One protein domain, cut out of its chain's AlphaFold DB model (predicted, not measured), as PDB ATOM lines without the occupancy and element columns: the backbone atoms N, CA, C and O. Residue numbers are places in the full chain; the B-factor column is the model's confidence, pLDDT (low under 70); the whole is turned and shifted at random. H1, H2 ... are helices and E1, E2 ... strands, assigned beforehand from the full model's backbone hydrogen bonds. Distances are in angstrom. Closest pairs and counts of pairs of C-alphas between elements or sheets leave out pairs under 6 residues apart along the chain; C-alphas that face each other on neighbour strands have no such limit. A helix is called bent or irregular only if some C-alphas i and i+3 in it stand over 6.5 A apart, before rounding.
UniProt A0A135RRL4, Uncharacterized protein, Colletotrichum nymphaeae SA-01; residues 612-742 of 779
ATOM      1  N   SER A 612     157.007 144.910 136.148       73.75
ATOM      2  CA  SER A 612     155.858 144.245 135.521       73.75
ATOM      3  C   SER A 612     155.740 144.579 134.026       73.75
ATOM      4  O   SER A 612     155.554 143.686 133.197       73.75
ATOM      5  N   TRP A 613     155.940 145.844 133.646       80.25
ATOM      6  CA  TRP A 613     155.897 146.288 132.250       80.25
ATOM      7  C   TRP A 613     157.060 145.757 131.418       80.25
ATOM      8  O   TRP A 613     156.862 145.427 130.251       80.25
ATOM      9  N   GLU A 614     158.256 145.633 131.991       84.19
ATOM     10  CA  GLU A 614     159.384 144.987 131.316       84.19
ATOM     11  C   GLU A 614     159.082 143.522 131.004       84.19
ATOM     12  O   GLU A 614     159.320 143.077 129.882       84.19
ATOM     13  N   ASN A 615     158.447 142.803 131.933       82.19
ATOM     14  CA  ASN A 615     157.987 141.437 131.683       82.19
ATOM     15  C   ASN A 615     156.872 141.382 130.623       82.19
ATOM     16  O   ASN A 615     156.809 140.430 129.841       82.19
ATOM     17  N   ALA A 616     156.018 142.407 130.564       85.06
ATOM     18  CA  ALA A 616     154.931 142.504 129.593       85.06
ATOM     19  C   ALA A 616     155.394 142.847 128.165       85.06
ATOM     20  O   ALA A 616     154.695 142.525 127.206       85.06
ATOM     21  N   LYS A 617     156.600 143.415 127.982       85.00
ATOM     22  CA  LYS A 617     157.177 143.688 126.645       85.00
ATOM     23  C   LYS A 617     157.370 142.429 125.796       85.00
ATOM     24  O   LYS A 617     157.439 142.527 124.575       85.00
ATOM     25  N   HIS A 618     157.476 141.260 126.425       89.12
ATOM     26  CA  HIS A 618     157.639 139.981 125.734       89.12
ATOM     27  C   HIS A 618     156.316 139.269 125.436       89.12
ATOM     28  O   HIS A 618     156.336 138.132 124.964       89.12
ATOM     29  N   TRP A 619     155.173 139.891 125.735       93.31
ATOM     30  CA  TRP A 619     153.872 139.309 125.429       93.31
ATOM     31  C   TRP A 619     153.572 139.482 123.941       93.31
ATOM     32  O   TRP A 619     153.576 140.593 123.411       93.31
ATOM     33  N   GLU A 620     153.295 138.374 123.260       91.44
ATOM     34  CA  GLU A 620     152.805 138.396 121.884       91.44
ATOM     35  C   GLU A 620     151.276 138.521 121.946       91.44
ATOM     36  O   GLU A 620     150.577 137.598 122.371       91.44
ATOM     37  N   ILE A 621     150.757 139.697 121.591       89.62
ATOM     38  CA  ILE A 621     149.327 140.014 121.664       89.62
ATOM     39  C   ILE A 621     148.682 139.746 120.300       89.62
ATOM     40  O   ILE A 621     148.915 140.482 119.342       89.62
ATOM     41  N   GLU A 622     147.863 138.699 120.214       86.75
ATOM     42  CA  GLU A 622     147.046 138.372 119.040       86.75
ATOM     43  C   GLU A 622     145.603 138.878 119.215       86.75
ATOM     44  O   GLU A 622     145.167 139.188 120.320       86.75
ATOM     45  N   GLU A 623     144.809 138.913 118.138       82.19
ATOM     46  CA  GLU A 623     143.417 139.410 118.176       82.19
ATOM     47  C   GLU A 623     142.513 138.670 119.178       82.19
ATOM     48  O   GLU A 623     141.547 139.243 119.686       82.19
ATOM     49  N   SER A 624     142.797 137.387 119.439       86.00
ATOM     50  CA  SER A 624     141.956 136.511 120.267       86.00
ATOM     51  C   SER A 624     142.631 135.930 121.511       86.00
ATOM     52  O   SER A 624     141.960 135.239 122.280       86.00
ATOM     53  N   ALA A 625     143.934 136.150 121.694       90.31
ATOM     54  CA  ALA A 625     144.702 135.577 122.795       90.31
ATOM     55  C   ALA A 625     145.987 136.375 123.051       90.31
ATOM     56  O   ALA A 625     146.505 137.050 122.166       90.31
ATOM     57  N   ILE A 626     146.517 136.265 124.265       93.44
ATOM     58  CA  ILE A 626     147.800 136.842 124.662       93.44
ATOM     59  C   ILE A 626     148.743 135.688 124.976       93.44
ATOM     60  O   ILE A 626     148.463 134.876 125.860       93.44
ATOM     61  N   THR A 627     149.850 135.599 124.246       95.12
ATOM     62  CA  THR A 627     150.841 134.538 124.413       95.12
ATOM     63  C   THR A 627     151.962 135.013 125.330       95.12
ATOM     64  O   THR A 627     152.653 135.990 125.041       95.12
ATOM     65  N   ILE A 628     152.149 134.305 126.444       96.38
ATOM     66  CA  ILE A 628     153.095 134.651 127.507       96.38
ATOM     67  C   ILE A 628     154.206 133.594 127.556       96.38
ATOM     68  O   ILE A 628     153.908 132.396 127.614       96.38
ATOM     69  N   PRO A 629     155.493 133.984 127.545       95.94
ATOM     70  CA  PRO A 629     156.586 133.038 127.723       95.94
ATOM     71  C   PRO A 629     156.643 132.534 129.176       95.94
ATOM     72  O   PRO A 629     156.753 133.304 130.127       95.94
ATOM     73  N   CYS A 630     156.616 131.217 129.353       95.44
ATOM     74  CA  CYS A 630     156.702 130.504 130.632       95.44
ATOM     75  C   CYS A 630     157.803 129.434 130.631       95.44
ATOM     76  O   CYS A 630     157.664 128.382 131.258       95.44
ATOM     77  N   LEU A 631     158.917 129.718 129.950       94.56
ATOM     78  CA  LEU A 631     160.013 128.771 129.729       94.56
ATOM     79  C   LEU A 631     160.554 128.153 131.026       94.56
ATOM     80  O   LEU A 631     160.846 126.963 131.058       94.56
ATOM     81  N   ARG A 632     160.659 128.933 132.110       94.31
ATOM     82  CA  ARG A 632     161.183 128.441 133.397       94.31
ATOM     83  C   ARG A 632     160.324 127.323 133.985       94.31
ATOM     84  O   ARG A 632     160.867 126.333 134.459       94.31
ATOM     85  N   TYR A 633     159.002 127.469 133.920       95.12
ATOM     86  CA  TYR A 633     158.063 126.483 134.448       95.12
ATOM     87  C   TYR A 633     158.073 125.199 133.614       95.12
ATOM     88  O   TYR A 633     158.171 124.099 134.152       95.12
ATOM     89  N   THR A 634     158.027 125.320 132.286       95.75
ATOM     90  CA  THR A 634     158.065 124.143 131.410       95.75
ATOM     91  C   THR A 634     159.400 123.418 131.527       95.75
ATOM     92  O   THR A 634     159.423 122.196 131.623       95.75
ATOM     93  N   LEU A 635     160.512 124.155 131.611       96.69
ATOM     94  CA  LEU A 635     161.841 123.574 131.770       96.69
ATOM     95  C   LEU A 635     162.005 122.893 133.135       96.69
ATOM     96  O   LEU A 635     162.572 121.807 133.178       96.69
ATOM     97  N   SER A 636     161.453 123.442 134.226       97.06
ATOM     98  CA  SER A 636     161.502 122.775 135.536       97.06
ATOM     99  C   SER A 636     160.704 121.470 135.559       97.06
ATOM    100  O   SER A 636     161.174 120.478 136.112       97.06
ATOM    101  N   ILE A 637     159.521 121.440 134.931       97.06
ATOM    102  CA  ILE A 637     158.707 120.218 134.830       97.06
ATOM    103  C   ILE A 637     159.405 119.175 133.953       97.06
ATOM    104  O   ILE A 637     159.514 118.017 134.354       97.06
ATOM    105  N   MET A 638     159.932 119.581 132.793       96.94
ATOM    106  CA  MET A 638     160.670 118.683 131.900       96.94
ATOM    107  C   MET A 638     161.944 118.147 132.561       96.94
ATOM    108  O   MET A 638     162.215 116.956 132.458       96.94
ATOM    109  N   ALA A 639     162.690 118.985 133.288       97.25
ATOM    110  CA  ALA A 639     163.872 118.566 134.039       97.25
ATOM    111  C   ALA A 639     163.514 117.589 135.168       97.25
ATOM    112  O   ALA A 639     164.188 116.577 135.331       97.25
ATOM    113  N   SER A 640     162.429 117.839 135.907       97.38
ATOM    114  CA  SER A 640     161.943 116.922 136.944       97.38
ATOM    115  C   SER A 640     161.539 115.565 136.360       97.38
ATOM    116  O   SER A 640     161.957 114.532 136.878       97.38
ATOM    117  N   CYS A 641     160.808 115.552 135.242       97.75
ATOM    118  CA  CYS A 641     160.434 114.319 134.548       97.75
ATOM    119  C   CYS A 641     161.658 113.582 133.996       97.75
ATOM    120  O   CYS A 641     161.747 112.364 134.113       97.75
ATOM    121  N   PHE A 642     162.625 114.318 133.445       97.50
ATOM    122  CA  PHE A 642     163.881 113.757 132.961       97.50
ATOM    123  C   PHE A 642     164.681 113.097 134.089       97.50
ATOM    124  O   PHE A 642     165.125 111.966 133.928       97.50
ATOM    125  N   LEU A 643     164.812 113.755 135.246       97.75
ATOM    126  CA  LEU A 643     165.475 113.182 136.422       97.75
ATOM    127  C   LEU A 643     164.747 111.938 136.941       97.75
ATOM    128  O   LEU A 643     165.399 110.977 137.342       97.75
ATOM    129  N   LEU A 644     163.414 111.936 136.907       97.25
ATOM    130  CA  LEU A 644     162.596 110.807 137.343       97.25
ATOM    131  C   LEU A 644     162.796 109.589 136.425       97.25
ATOM    132  O   LEU A 644     163.056 108.485 136.912       97.25
ATOM    133  N   VAL A 645     162.771 109.800 135.106       96.94
ATOM    134  CA  VAL A 645     163.053 108.765 134.097       96.94
ATOM    135  C   VAL A 645     164.495 108.274 134.194       96.94
ATOM    136  O   VAL A 645     164.731 107.068 134.195       96.94
ATOM    137  N   LEU A 646     165.464 109.184 134.332       96.94
ATOM    138  CA  LEU A 646     166.873 108.833 134.488       96.94
ATOM    139  C   LEU A 646     167.102 108.017 135.764       96.94
ATOM    140  O   LEU A 646     167.800 107.011 135.720       96.94
ATOM    141  N   GLY A 647     166.471 108.397 136.877       95.88
ATOM    142  CA  GLY A 647     166.497 107.631 138.121       95.88
ATOM    143  C   GLY A 647     165.890 106.236 137.964       95.88
ATOM    144  O   GLY A 647     166.464 105.268 138.453       95.88
ATOM    145  N   GLY A 648     164.784 106.118 137.220       94.69
ATOM    146  CA  GLY A 648     164.153 104.833 136.896       94.69
ATOM    147  C   GLY A 648     164.976 103.951 135.950       94.69
ATOM    148  O   GLY A 648     164.884 102.729 136.016       94.69
ATOM    149  N   LEU A 649     165.787 104.543 135.071       94.38
ATOM    150  CA  LEU A 649     166.737 103.813 134.225       94.38
ATOM    151  C   LEU A 649     167.964 103.372 135.023       94.38
ATOM    152  O   LEU A 649     168.389 102.224 134.922       94.38
ATOM    153  N   LEU A 650     168.523 104.270 135.836       94.94
ATOM    154  CA  LEU A 650     169.668 103.973 136.692       94.94
ATOM    155  C   LEU A 650     169.336 102.882 137.707       94.94
ATOM    156  O   LEU A 650     170.173 102.016 137.929       94.94
ATOM    157  N   SER A 651     168.130 102.867 138.284       90.88
ATOM    158  CA  SER A 651     167.700 101.746 139.124       90.88
ATOM    159  C   SER A 651     167.633 100.441 138.325       90.88
ATOM    160  O   SER A 651     168.105  99.422 138.815       90.88
ATOM    161  N   GLY A 652     167.155 100.484 137.077       89.81
ATOM    162  CA  GLY A 652     167.172  99.349 136.152       89.81
ATOM    163  C   GLY A 652     168.569  98.750 135.954       89.81
ATOM    164  O   GLY A 652     168.763  97.547 136.104       89.81
ATOM    165  N   PHE A 653     169.563  99.601 135.675       90.88
ATOM    166  CA  PHE A 653     170.935  99.167 135.395       90.88
ATOM    167  C   PHE A 653     171.759  98.829 136.646       90.88
ATOM    168  O   PHE A 653     172.566  97.904 136.610       90.88
ATOM    169  N   LEU A 654     171.599  99.579 137.741       92.12
ATOM    170  CA  LEU A 654     172.444  99.442 138.935       92.12
ATOM    171  C   LEU A 654     171.963  98.349 139.892       92.12
ATOM    172  O   LEU A 654     172.781  97.771 140.608       92.12
ATOM    173  N   VAL A 655     170.655  98.077 139.944       88.50
ATOM    174  CA  VAL A 655     170.095  97.095 140.888       88.50
ATOM    175  C   VAL A 655     170.366  95.658 140.422       88.50
ATOM    176  O   VAL A 655     170.604  94.789 141.265       88.50
ATOM    177  N   GLY A 656     170.435  95.407 139.108       73.38
ATOM    178  CA  GLY A 656     170.757  94.091 138.540       73.38
ATOM    179  C   GLY A 656     169.849  92.967 139.065       73.38
ATOM    180  O   GLY A 656     168.696  93.205 139.417       73.38
ATOM    181  N   GLU A 657     170.373  91.742 139.182       79.19
ATOM    182  CA  GLU A 657     169.642  90.575 139.723       79.19
ATOM    183  C   GLU A 657     169.520  90.557 141.262       79.19
ATOM    184  O   GLU A 657     169.103  89.559 141.847       79.19
ATOM    185  N   ARG A 658     169.888  91.637 141.970       77.88
ATOM    186  CA  ARG A 658     169.964  91.612 143.445       77.88
ATOM    187  C   ARG A 658     168.612  91.478 144.151       77.88
ATOM    188  O   ARG A 658     168.601  91.211 145.350       77.88
ATOM    189  N   ILE A 659     167.493  91.668 143.452       80.94
ATOM    190  CA  ILE A 659     166.145  91.527 144.015       80.94
ATOM    191  C   ILE A 659     165.466  90.321 143.364       80.94
ATOM    192  O   ILE A 659     164.947  90.395 142.253       80.94
ATOM    193  N   THR A 660     165.458  89.191 144.068       83.81
ATOM    194  CA  THR A 660     164.802  87.964 143.606       83.81
ATOM    195  C   THR A 660     163.291  88.171 143.488       83.81
ATOM    196  O   THR A 660     162.625  88.429 144.489       83.81
ATOM    197  N   GLY A 661     162.750  88.028 142.275       85.38
ATOM    198  CA  GLY A 661     161.306  88.052 142.007       85.38
ATOM    199  C   GLY A 661     160.730  89.381 141.505       85.38
ATOM    200  O   GLY A 661     159.520  89.457 141.299       85.38
ATOM    201  N   VAL A 662     161.552  90.410 141.271       84.88
ATOM    202  CA  VAL A 662     161.103  91.680 140.675       84.88
ATOM    203  C   VAL A 662     161.958  91.995 139.457       84.88
ATOM    204  O   VAL A 662     163.170  92.130 139.579       84.88
ATOM    205  N   ASP A 663     161.329  92.141 138.292       87.06
ATOM    206  CA  ASP A 663     162.015  92.637 137.099       87.06
ATOM    207  C   ASP A 663     162.332  94.137 137.280       87.06
ATOM    208  O   ASP A 663     161.401  94.950 137.367       87.06
ATOM    209  N   PRO A 664     163.615  94.537 137.360       82.38
ATOM    210  CA  PRO A 664     164.003  95.929 137.565       82.38
ATOM    211  C   PRO A 664     163.543  96.850 136.422       82.38
ATOM    212  O   PRO A 664     163.354  98.048 136.652       82.38
ATOM    213  N   PHE A 665     163.250  96.318 135.228       86.44
ATOM    214  CA  PHE A 665     162.689  97.109 134.127       86.44
ATOM    215  C   PHE A 665     161.244  97.567 134.372       86.44
ATOM    216  O   PHE A 665     160.833  98.606 133.843       86.44
ATOM    217  N   ASN A 666     160.479  96.884 135.231       89.88
ATOM    218  CA  ASN A 666     159.135  97.345 135.595       89.88
ATOM    219  C   ASN A 666     159.176  98.683 136.348       89.88
ATOM    220  O   ASN A 666     158.313  99.532 136.127       89.88
ATOM    221  N   LEU A 667     160.199  98.925 137.180       88.25
ATOM    222  CA  LEU A 667     160.377 100.216 137.861       88.25
ATOM    223  C   LEU A 667     160.629 101.352 136.868       88.25
ATOM    224  O   LEU A 667     160.087 102.448 137.031       88.25
ATOM    225  N   THR A 668     161.405 101.089 135.814       92.25
ATOM    226  CA  THR A 668     161.597 102.042 134.721       92.25
ATOM    227  C   THR A 668     160.258 102.371 134.062       92.25
ATOM    228  O   THR A 668     159.943 103.544 133.871       92.25
ATOM    229  N   MET A 669     159.428 101.365 133.780       94.69
ATOM    230  CA  MET A 669     158.118 101.563 133.153       94.69
ATOM    231  C   MET A 669     157.170 102.402 134.030       94.69
ATOM    232  O   MET A 669     156.579 103.369 133.544       94.69
ATOM    233  N   PHE A 670     157.109 102.134 135.339       95.00
ATOM    234  CA  PHE A 670     156.350 102.971 136.280       95.00
ATOM    235  C   PHE A 670     156.867 104.410 136.340       95.00
ATOM    236  O   PHE A 670     156.070 105.347 136.371       95.00
ATOM    237  N   SER A 671     158.187 104.599 136.308       95.75
ATOM    238  CA  SER A 671     158.807 105.924 136.262       95.75
ATOM    239  C   SER A 671     158.373 106.711 135.014       95.75
ATOM    240  O   SER A 671     157.938 107.860 135.128       95.75
ATOM    241  N   TRP A 672     158.351 106.078 133.836       96.69
ATOM    242  CA  TRP A 672     157.821 106.690 132.611       96.69
ATOM    243  C   TRP A 672     156.342 107.073 132.722       96.69
ATOM    244  O   TRP A 672     155.967 108.174 132.311       96.69
ATOM    245  N   ILE A 673     155.505 106.201 133.293       97.25
ATOM    246  CA  ILE A 673     154.075 106.484 133.497       97.25
ATOM    247  C   ILE A 673     153.891 107.695 134.416       97.25
ATOM    248  O   ILE A 673     153.129 108.607 134.090       97.25
ATOM    249  N   ILE A 674     154.607 107.734 135.543       97.25
ATOM    250  CA  ILE A 674     154.530 108.837 136.506       97.25
ATOM    251  C   ILE A 674     155.012 110.141 135.863       97.25
ATOM    252  O   ILE A 674     154.346 111.165 135.998       97.25
ATOM    253  N   ALA A 675     156.117 110.111 135.113       97.81
ATOM    254  CA  ALA A 675     156.609 111.276 134.383       97.81
ATOM    255  C   ALA A 675     155.567 111.791 133.374       97.81
ATOM    256  O   ALA A 675     155.247 112.981 133.368       97.81
ATOM    257  N   GLY A 676     154.963 110.903 132.577       97.12
ATOM    258  CA  GLY A 676     153.887 111.263 131.649       97.12
ATOM    259  C   GLY A 676     152.677 111.885 132.354       97.12
ATOM    260  O   GLY A 676     152.142 112.898 131.897       97.12
ATOM    261  N   PHE A 677     152.286 111.336 133.505       97.75
ATOM    262  CA  PHE A 677     151.193 111.865 134.318       97.75
ATOM    263  C   PHE A 677     151.508 113.252 134.893       97.75
ATOM    264  O   PHE A 677     150.669 114.150 134.807       97.75
ATOM    265  N   ILE A 678     152.724 113.470 135.407       97.12
ATOM    266  CA  ILE A 678     153.171 114.780 135.907       97.12
ATOM    267  C   ILE A 678     153.089 115.832 134.798       97.12
ATOM    268  O   ILE A 678     152.562 116.918 135.036       97.12
ATOM    269  N   VAL A 679     153.549 115.518 133.581       96.62
ATOM    270  CA  VAL A 679     153.460 116.449 132.442       96.62
ATOM    271  C   VAL A 679     152.000 116.776 132.105       96.62
ATOM    272  O   VAL A 679     151.672 117.944 131.881       96.62
ATOM    273  N   LEU A 680     151.105 115.780 132.102       95.69
ATOM    274  CA  LEU A 680     149.675 115.991 131.839       95.69
ATOM    275  C   LEU A 680     149.009 116.877 132.900       95.69
ATOM    276  O   LEU A 680     148.296 117.822 132.555       95.69
ATOM    277  N   VAL A 681     149.277 116.615 134.182       95.81
ATOM    278  CA  VAL A 681     148.743 117.414 135.291       95.81
ATOM    279  C   VAL A 681     149.297 118.836 135.231       95.81
ATOM    280  O   VAL A 681     148.517 119.790 135.233       95.81
ATOM    281  N   ALA A 682     150.612 119.001 135.076       94.31
ATOM    282  CA  ALA A 682     151.259 120.309 134.967       94.31
ATOM    283  C   ALA A 682     150.673 121.156 133.825       94.31
ATOM    284  O   ALA A 682     150.422 122.351 133.993       94.31
ATOM    285  N   LYS A 683     150.380 120.524 132.685       93.94
ATOM    286  CA  LYS A 683     149.719 121.169 131.549       93.94
ATOM    287  C   LYS A 683     148.303 121.661 131.885       93.94
ATOM    288  O   LYS A 683     147.936 122.750 131.457       93.94
ATOM    289  N   SER A 684     147.526 120.898 132.656       92.50
ATOM    290  CA  SER A 684     146.135 121.237 133.010       92.50
ATOM    291  C   SER A 684     145.969 122.288 134.120       92.50
ATOM    292  O   SER A 684     144.904 122.892 134.221       92.50
ATOM    293  N   ILE A 685     146.994 122.530 134.950       92.62
ATOM    294  CA  ILE A 685     146.871 123.404 136.136       92.62
ATOM    295  C   ILE A 685     146.722 124.885 135.764       92.62
ATOM    296  O   ILE A 685     146.002 125.619 136.439       92.62
ATOM    297  N   ARG A 686     147.431 125.355 134.731       89.25
ATOM    298  CA  ARG A 686     147.521 126.796 134.420       89.25
ATOM    299  C   ARG A 686     146.453 127.267 133.438       89.25
ATOM    300  O   ARG A 686     145.875 128.328 133.641       89.25
ATOM    301  N   VAL A 687     146.203 126.506 132.375       92.06
ATOM    302  CA  VAL A 687     145.270 126.893 131.306       92.06
ATOM    303  C   VAL A 687     144.436 125.693 130.894       92.06
ATOM    304  O   VAL A 687     144.947 124.580 130.791       92.06
ATOM    305  N   LYS A 688     143.146 125.936 130.638       88.19
ATOM    306  CA  LYS A 688     142.182 124.895 130.266       88.19
ATOM    307  C   LYS A 688     142.589 124.167 128.979       88.19
ATOM    308  O   LYS A 688     142.558 122.942 128.939       88.19
ATOM    309  N   ASP A 689     143.027 124.926 127.975       90.31
ATOM    310  CA  ASP A 689     143.456 124.423 126.669       90.31
ATOM    311  C   ASP A 689     144.887 124.887 126.359       90.31
ATOM    312  O   ASP A 689     145.089 125.956 125.783       90.31
ATOM    313  N   TRP A 690     145.897 124.091 126.725       94.56
ATOM    314  CA  TRP A 690     147.301 124.389 126.403       94.56
ATOM    315  C   TRP A 690     147.818 123.484 125.269       94.56
ATOM    316  O   TRP A 690     148.049 122.288 125.488       94.56
ATOM    317  N   PRO A 691     148.022 123.989 124.038       94.56
ATOM    318  CA  PRO A 691     148.532 123.177 122.934       94.56
ATOM    319  C   PRO A 691     149.914 122.593 123.250       94.56
ATOM    320  O   PRO A 691     150.786 123.285 123.768       94.56
ATOM    321  N   TRP A 692     150.150 121.322 122.904       94.75
ATOM    322  CA  TRP A 692     151.444 120.659 123.154       94.75
ATOM    323  C   TRP A 692     152.625 121.382 122.501       94.75
ATOM    324  O   TRP A 692     153.685 121.501 123.108       94.75
ATOM    325  N   ARG A 693     152.423 121.915 121.291       95.50
ATOM    326  CA  ARG A 693     153.424 122.722 120.586       95.50
ATOM    327  C   ARG A 693     153.882 123.919 121.418       95.50
ATOM    328  O   ARG A 693     155.072 124.215 121.455       95.50
ATOM    329  N   ASP A 694     152.946 124.588 122.080       95.38
ATOM    330  CA  ASP A 694     153.232 125.811 122.822       95.38
ATOM    331  C   ASP A 694     153.809 125.466 124.201       95.38
ATOM    332  O   ASP A 694     154.774 126.096 124.626       95.38
ATOM    333  N   PHE A 695     153.342 124.378 124.828       95.88
ATOM    334  CA  PHE A 695     153.947 123.819 126.043       95.88
ATOM    335  C   PHE A 695     155.430 123.482 125.840       95.88
ATOM    336  O   PHE A 695     156.277 123.921 126.615       95.88
ATOM    337  N   LEU A 696     155.773 122.782 124.755       93.69
ATOM    338  CA  LEU A 696     157.165 122.434 124.444       93.69
ATOM    339  C   LEU A 696     158.025 123.660 124.110       93.69
ATOM    340  O   LEU A 696     159.221 123.667 124.386       93.69
ATOM    341  N   ARG A 697     157.424 124.719 123.556       95.81
ATOM    342  CA  ARG A 697     158.098 126.007 123.320       95.81
ATOM    343  C   ARG A 697     158.176 126.887 124.568       95.81
ATOM    344  O   ARG A 697     158.727 127.984 124.488       95.81
ATOM    345  N   GLY A 698     157.615 126.451 125.696       95.75
ATOM    346  CA  GLY A 698     157.549 127.258 126.908       95.75
ATOM    347  C   GLY A 698     156.700 128.515 126.732       95.75
ATOM    348  O   GLY A 698     157.071 129.564 127.248       95.75
ATOM    349  N   ARG A 699     155.600 128.445 125.977       96.25
ATOM    350  CA  ARG A 699     154.659 129.550 125.742       96.25
ATOM    351  C   ARG A 699     153.256 129.139 126.167       96.25
ATOM    352  O   ARG A 699     152.833 128.024 125.879       96.25
ATOM    353  N   VAL A 700     152.531 130.041 126.817       96.56
ATOM    354  CA  VAL A 700     151.148 129.841 127.257       96.56
ATOM    355  C   VAL A 700     150.248 130.838 126.539       96.56
ATOM    356  O   VAL A 700     150.477 132.039 126.633       96.56
ATOM    357  N   THR A 701     149.220 130.359 125.842       94.88
ATOM    358  CA  THR A 701     148.204 131.211 125.208       94.88
ATOM    359  C   THR A 701     147.047 131.451 126.176       94.88
ATOM    360  O   THR A 701     146.265 130.537 126.439       94.88
ATOM    361  N   CYS A 702     146.914 132.671 126.686       94.69
ATOM    362  CA  CYS A 702     145.831 133.071 127.581       94.69
ATOM    363  C   CYS A 702     144.709 133.753 126.786       94.69
ATOM    364  O   CYS A 702     144.953 134.682 126.019       94.69
ATOM    365  N   ARG A 703     143.462 133.323 126.981       90.62
ATOM    366  CA  ARG A 703     142.251 133.896 126.361       90.62
ATOM    367  C   ARG A 703     141.451 134.769 127.324       90.62
ATOM    368  O   ARG A 703     140.544 135.479 126.896       90.62
ATOM    369  N   SER A 704     141.755 134.710 128.618       89.94
ATOM    370  CA  SER A 704     141.103 135.528 129.643       89.94
ATOM    371  C   SER A 704     142.109 136.194 130.578       89.94
ATOM    372  O   SER A 704     143.184 135.656 130.836       89.94
ATOM    373  N   VAL A 705     141.730 137.340 131.158       89.00
ATOM    374  CA  VAL A 705     142.543 138.044 132.171       89.00
ATOM    375  C   VAL A 705     142.845 137.131 133.361       89.00
ATOM    376  O   VAL A 705     143.945 137.160 133.895       89.00
ATOM    377  N   ARG A 706     141.911 136.247 133.733       88.06
ATOM    378  CA  ARG A 706     142.104 135.290 134.829       88.06
ATOM    379  C   ARG A 706     143.203 134.266 134.533       88.06
ATOM    380  O   ARG A 706     143.962 133.926 135.435       88.06
ATOM    381  N   GLU A 707     143.309 133.796 133.290       92.81
ATOM    382  CA  GLU A 707     144.410 132.919 132.874       92.81
ATOM    383  C   GLU A 707     145.744 133.668 132.932       92.81
ATOM    384  O   GLU A 707     146.711 133.131 133.464       92.81
ATOM    385  N   ILE A 708     145.782 134.934 132.503       93.50
ATOM    386  CA  ILE A 708     146.983 135.778 132.613       93.50
ATOM    387  C   ILE A 708     147.405 135.915 134.076       93.50
ATOM    388  O   ILE A 708     148.544 135.590 134.385       93.50
ATOM    389  N   VAL A 709     146.486 136.285 134.978       93.06
ATOM    390  CA  VAL A 709     146.732 136.363 136.433       93.06
ATOM    391  C   VAL A 709     147.297 135.045 136.958       93.06
ATOM    392  O   VAL A 709     148.286 135.032 137.683       93.06
ATOM    393  N   SER A 710     146.709 133.914 136.559       91.94
ATOM    394  CA  SER A 710     147.164 132.598 137.014       91.94
ATOM    395  C   SER A 710     148.567 132.242 136.523       91.94
ATOM    396  O   SER A 710     149.264 131.469 137.175       91.94
ATOM    397  N   VAL A 711     148.992 132.779 135.378       93.69
ATOM    398  CA  VAL A 711     150.273 132.481 134.731       93.69
ATOM    399  C   VAL A 711     151.368 133.422 135.227       93.69
ATOM    400  O   VAL A 711     152.442 132.956 135.610       93.69
ATOM    401  N   THR A 712     151.088 134.724 135.259       92.19
ATOM    402  CA  THR A 712     152.051 135.776 135.608       92.19
ATOM    403  C   THR A 712     152.117 136.049 137.106       92.19
ATOM    404  O   THR A 712     153.147 136.518 137.581       92.19
ATOM    405  N   GLY A 713     151.044 135.764 137.849       90.88
ATOM    406  CA  GLY A 713     150.897 136.156 139.252       90.88
ATOM    407  C   GLY A 713     150.672 137.658 139.455       90.88
ATOM    408  O   GLY A 713     150.722 138.119 140.591       90.88
ATOM    409  N   LEU A 714     150.455 138.421 138.377       88.25
ATOM    410  CA  LEU A 714     150.147 139.851 138.445       88.25
ATOM    411  C   LEU A 714     148.686 140.071 138.841       88.25
ATOM    412  O   LEU A 714     147.829 139.239 138.535       88.25
ATOM    413  N   ASP A 715     148.399 141.207 139.478       86.31
ATOM    414  CA  ASP A 715     147.028 141.554 139.833       86.31
ATOM    415  C   ASP A 715     146.160 141.756 138.579       86.31
ATOM    416  O   ASP A 715     146.610 142.237 137.532       86.31
ATOM    417  N   ALA A 716     144.886 141.372 138.682       80.12
ATOM    418  CA  ALA A 716     143.948 141.469 137.571       80.12
ATOM    419  C   ALA A 716     143.758 142.918 137.100       80.12
ATOM    420  O   ALA A 716     143.565 143.142 135.903       80.12
ATOM    421  N   GLN A 717     143.813 143.892 138.017       76.94
ATOM    422  CA  GLN A 717     143.662 145.309 137.694       76.94
ATOM    423  C   GLN A 717     144.880 145.833 136.938       76.94
ATOM    424  O   GLN A 717     144.704 146.503 135.924       76.94
ATOM    425  N   ASP A 718     146.094 145.456 137.343       78.69
ATOM    426  CA  ASP A 718     147.330 145.852 136.654       78.69
ATOM    427  C   ASP A 718     147.364 145.336 135.214       78.69
ATOM    428  O   ASP A 718     147.710 146.071 134.285       78.69
ATOM    429  N   ILE A 719     146.943 144.083 135.007       84.50
ATOM    430  CA  ILE A 719     146.814 143.498 133.667       84.50
ATOM    431  C   ILE A 719     145.766 144.263 132.858       84.50
ATOM    432  O   ILE A 719     146.009 144.585 131.697       84.50
ATOM    433  N   LEU A 720     144.609 144.584 133.445       81.81
ATOM    434  CA  LEU A 720     143.557 145.321 132.745       81.81
ATOM    435  C   LEU A 720     144.026 146.727 132.343       81.81
ATOM    436  O   LEU A 720     143.814 147.141 131.207       81.81
ATOM    437  N   VAL A 721     144.701 147.438 133.248       76.50
ATOM    438  CA  VAL A 721     145.287 148.762 132.996       76.50
ATOM    439  C   VAL A 721     146.343 148.682 131.897       76.50
ATOM    440  O   VAL A 721     146.362 149.525 130.999       76.50
ATOM    441  N   PHE A 722     147.200 147.659 131.914       81.19
ATOM    442  CA  PHE A 722     148.179 147.432 130.854       81.19
ATOM    443  C   PHE A 722     147.505 147.181 129.496       81.19
ATOM    444  O   PHE A 722     147.884 147.789 128.495       81.19
ATOM    445  N   LEU A 723     146.469 146.341 129.449       81.94
ATOM    446  CA  LEU A 723     145.745 146.041 128.210       81.94
ATOM    447  C   LEU A 723     144.983 147.258 127.671       81.94
ATOM    448  O   LEU A 723     145.043 147.527 126.477       81.94
ATOM    449  N   LEU A 724     144.336 148.035 128.542       74.25
ATOM    450  CA  LEU A 724     143.618 149.253 128.150       74.25
ATOM    451  C   LEU A 724     144.575 150.365 127.703       74.25
ATOM    452  O   LEU A 724     144.336 151.030 126.701       74.25
ATOM    453  N   SER A 725     145.700 150.549 128.398       69.50
ATOM    454  CA  SER A 725     146.705 151.546 127.997       69.50
ATOM    455  C   SER A 725     147.439 151.175 126.704       69.50
ATOM    456  O   SER A 725     147.918 152.060 125.993       69.50
ATOM    457  N   SER A 726     147.502 149.885 126.360       68.19
ATOM    458  CA  SER A 726     148.077 149.389 125.105       68.19
ATOM    459  C   SER A 726     147.046 149.184 123.988       68.19
ATOM    460  O   SER A 726     147.431 148.798 122.884       68.19
ATOM    461  N   GLU A 727     145.763 149.496 124.207       68.50
ATOM    462  CA  GLU A 727     144.676 149.312 123.229       68.50
ATOM    463  C   GLU A 727     144.937 150.054 121.909       68.50
ATOM    464  O   GLU A 727     144.718 149.512 120.833       68.50
ATOM    465  N   VAL A 728     145.535 151.252 121.967       56.22
ATOM    466  CA  VAL A 728     145.901 152.033 120.766       56.22
ATOM    467  C   VAL A 728     146.889 151.277 119.859       56.22
ATOM    468  O   VAL A 728     146.970 151.538 118.660       56.22
ATOM    469  N   ARG A 729     147.659 150.329 120.412       55.69
ATOM    470  CA  ARG A 729     148.664 149.533 119.689       55.69
ATOM    471  C   ARG A 729     148.269 148.070 119.505       55.69
ATOM    472  O   ARG A 729     148.936 147.374 118.743       55.69
ATOM    473  N   THR A 730     147.243 147.588 120.204       57.28
ATOM    474  CA  THR A 730     146.914 146.161 120.259       57.28
ATOM    475  C   THR A 730     145.614 145.873 119.514       57.28
ATOM    476  O   THR A 730     144.616 146.558 119.708       57.28
ATOM    477  N   PRO A 731     145.576 144.842 118.655       54.19
ATOM    478  CA  PRO A 731     144.390 144.509 117.870       54.19
ATOM    479  C   PRO A 731     143.369 143.678 118.674       54.19
ATOM    480  O   PRO A 731     142.590 142.918 118.097       54.19
ATOM    481  N   LEU A 732     143.395 143.754 120.009       55.84
ATOM    482  CA  LEU A 732     142.600 142.888 120.875       55.84
ATOM    483  C   LEU A 732     141.113 143.184 120.711       55.84
ATOM    484  O   LEU A 732     140.631 144.270 121.024       55.84
ATOM    485  N   ARG A 733     140.356 142.175 120.275       52.97
ATOM    486  CA  ARG A 733     138.901 142.259 120.235       52.97
ATOM    487  C   ARG A 733     138.361 141.734 121.554       52.97
ATOM    488  O   ARG A 733     138.393 140.528 121.803       52.97
ATOM    489  N   SER A 734     137.847 142.626 122.397       53.66
ATOM    490  CA  SER A 734     137.155 142.203 123.612       53.66
ATOM    491  C   SER A 734     136.002 141.249 123.249       53.66
ATOM    492  O   SER A 734     135.407 141.307 122.168       53.66
ATOM    493  N   ARG A 735     135.755 140.258 124.109       46.47
ATOM    494  CA  ARG A 735     134.653 139.287 124.011       46.47
ATOM    495  C   ARG A 735     134.073 139.093 125.408       46.47
ATOM    496  O   ARG A 735     134.814 139.060 126.383       46.47
ATOM    497  N   GLY A 736     132.750 138.984 125.511       51.75
ATOM    498  CA  GLY A 736     132.039 138.861 126.788       51.75
ATOM    499  C   GLY A 736     130.630 139.467 126.743       51.75
ATOM    500  O   GLY A 736     130.274 140.095 125.748       51.75
ATOM    501  N   PRO A 737     129.824 139.318 127.809       37.91
ATOM    502  CA  PRO A 737     128.459 139.858 127.871       37.91
ATOM    503  C   PRO A 737     128.415 141.393 127.804       37.91
ATOM    504  O   PRO A 737     127.418 141.965 127.381       37.91
ATOM    505  N   PHE A 738     129.520 142.061 128.149       43.34
ATOM    506  CA  PHE A 738     129.679 143.513 128.040       43.34
ATOM    507  C   PHE A 738     130.306 143.956 126.714       43.34
ATOM    508  O   PHE A 738     130.546 145.138 126.514       43.34
ATOM    509  N   ASN A 739     130.574 143.034 125.785       40.00
ATOM    510  CA  ASN A 739     131.242 143.372 124.532       40.00
ATOM    511  C   ASN A 739     130.413 144.324 123.666       40.00
ATOM    512  O   ASN A 739     130.968 145.190 123.010       40.00
ATOM    513  N   SER A 740     129.082 144.248 123.734       40.41
ATOM    514  CA  SER A 740     128.183 145.176 123.033       40.41
ATOM    515  C   SER A 740     128.354 146.640 123.455       40.41
ATOM    516  O   SER A 740     127.923 147.534 122.736       40.41
ATOM    517  N   VAL A 741     128.954 146.884 124.624       41.62
ATOM    518  CA  VAL A 741     129.300 148.218 125.126       41.62
ATOM    519  C   VAL A 741     130.503 148.782 124.354       41.62
ATOM    520  O   VAL A 741     130.559 149.985 124.122       41.62
ATOM    521  N   PHE A 742     131.412 147.914 123.894       40.69
ATOM    522  CA  PHE A 742     132.657 148.264 123.197       40.69
ATOM    523  C   PHE A 742     132.607 148.026 121.677       40.69
ATOM    524  O   PHE A 742     133.326 148.670 120.921       40.69
TER     525      PHE A 742
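What this domain is: This is residues 612 to 742 of the 779 residues of an uncharacterized protein of Colletotrichum nymphaeae SA-01 (UniProt A0A135RRL4). A small head built round the two-strand sheet E1 and E2 sits at the open end of a long helical hairpin, H2 and H3, which makes most of the length. The short helices H1, H4, H5 and H6 belong to the head, and a tail sticks out at residues 736 to 741. The printed part has 131 residues, mostly helix, in the order H1 E1 H2 H3 H4 E2 H5 H6 H7, with E1 and E2 antiparallel. It is only just loose, close to extended, with a radius of gyration of the C-alphas of 20.9 A and spans of 72 by 30 by 23 A.

Where its parts are: E1 is residues 626 to 629 and E2 residues 699 to 702. H2, residues 631 to 658, is 40.8 A long from C-alpha 631 at (160.013, 128.771, 129.729), with a kink of 31 degrees near residue 652; H3, residues 664 to 686, is 35.1 A long. Both are irregular: C-alphas 654 and 657 are 9.3 A apart, and in H3, only just, 683 and 686 are 6.7 A apart. H1 is residues 612 to 616, H4 692 to 696, H5 705 to 712, H6 716 to 725 and H7 739 to 742, ending at C-alpha 742 (132.657, 148.264, 123.197).

How they stand to each other: N 628 and O 700 of E1 and E2 are within hydrogen-bond range at 2.8 A. H5 is near E1. H5 and H6 touch, about perpendicular at 74 degrees, closest at C-alphas 709 and 716, 5.9 A. The hairpin H2 and H3 touches, closest at C-alphas 648 and 668, 4.4 A, at a shallow tilt of 13 degrees, opposite ways. H4 is close but not clearly touching H2, with C-alphas 634 and 695 6.8 A apart; likewise H1 and H6, with C-alphas 613 and 722 7.9 A apart. O i to N i+4 pairs are within range throughout H1, H4, H5 and H6, in 21 of 24 in H2 and 17 of 19 in H3; H7 is too short for one.

The domain as a whole: The C-alphas of Thr 660 and Val 741, the two farthest apart, are 72.3 A apart. The printed part has no cut. The link H6 to H7 is long, and residues 725 to 742 have pLDDT under 70.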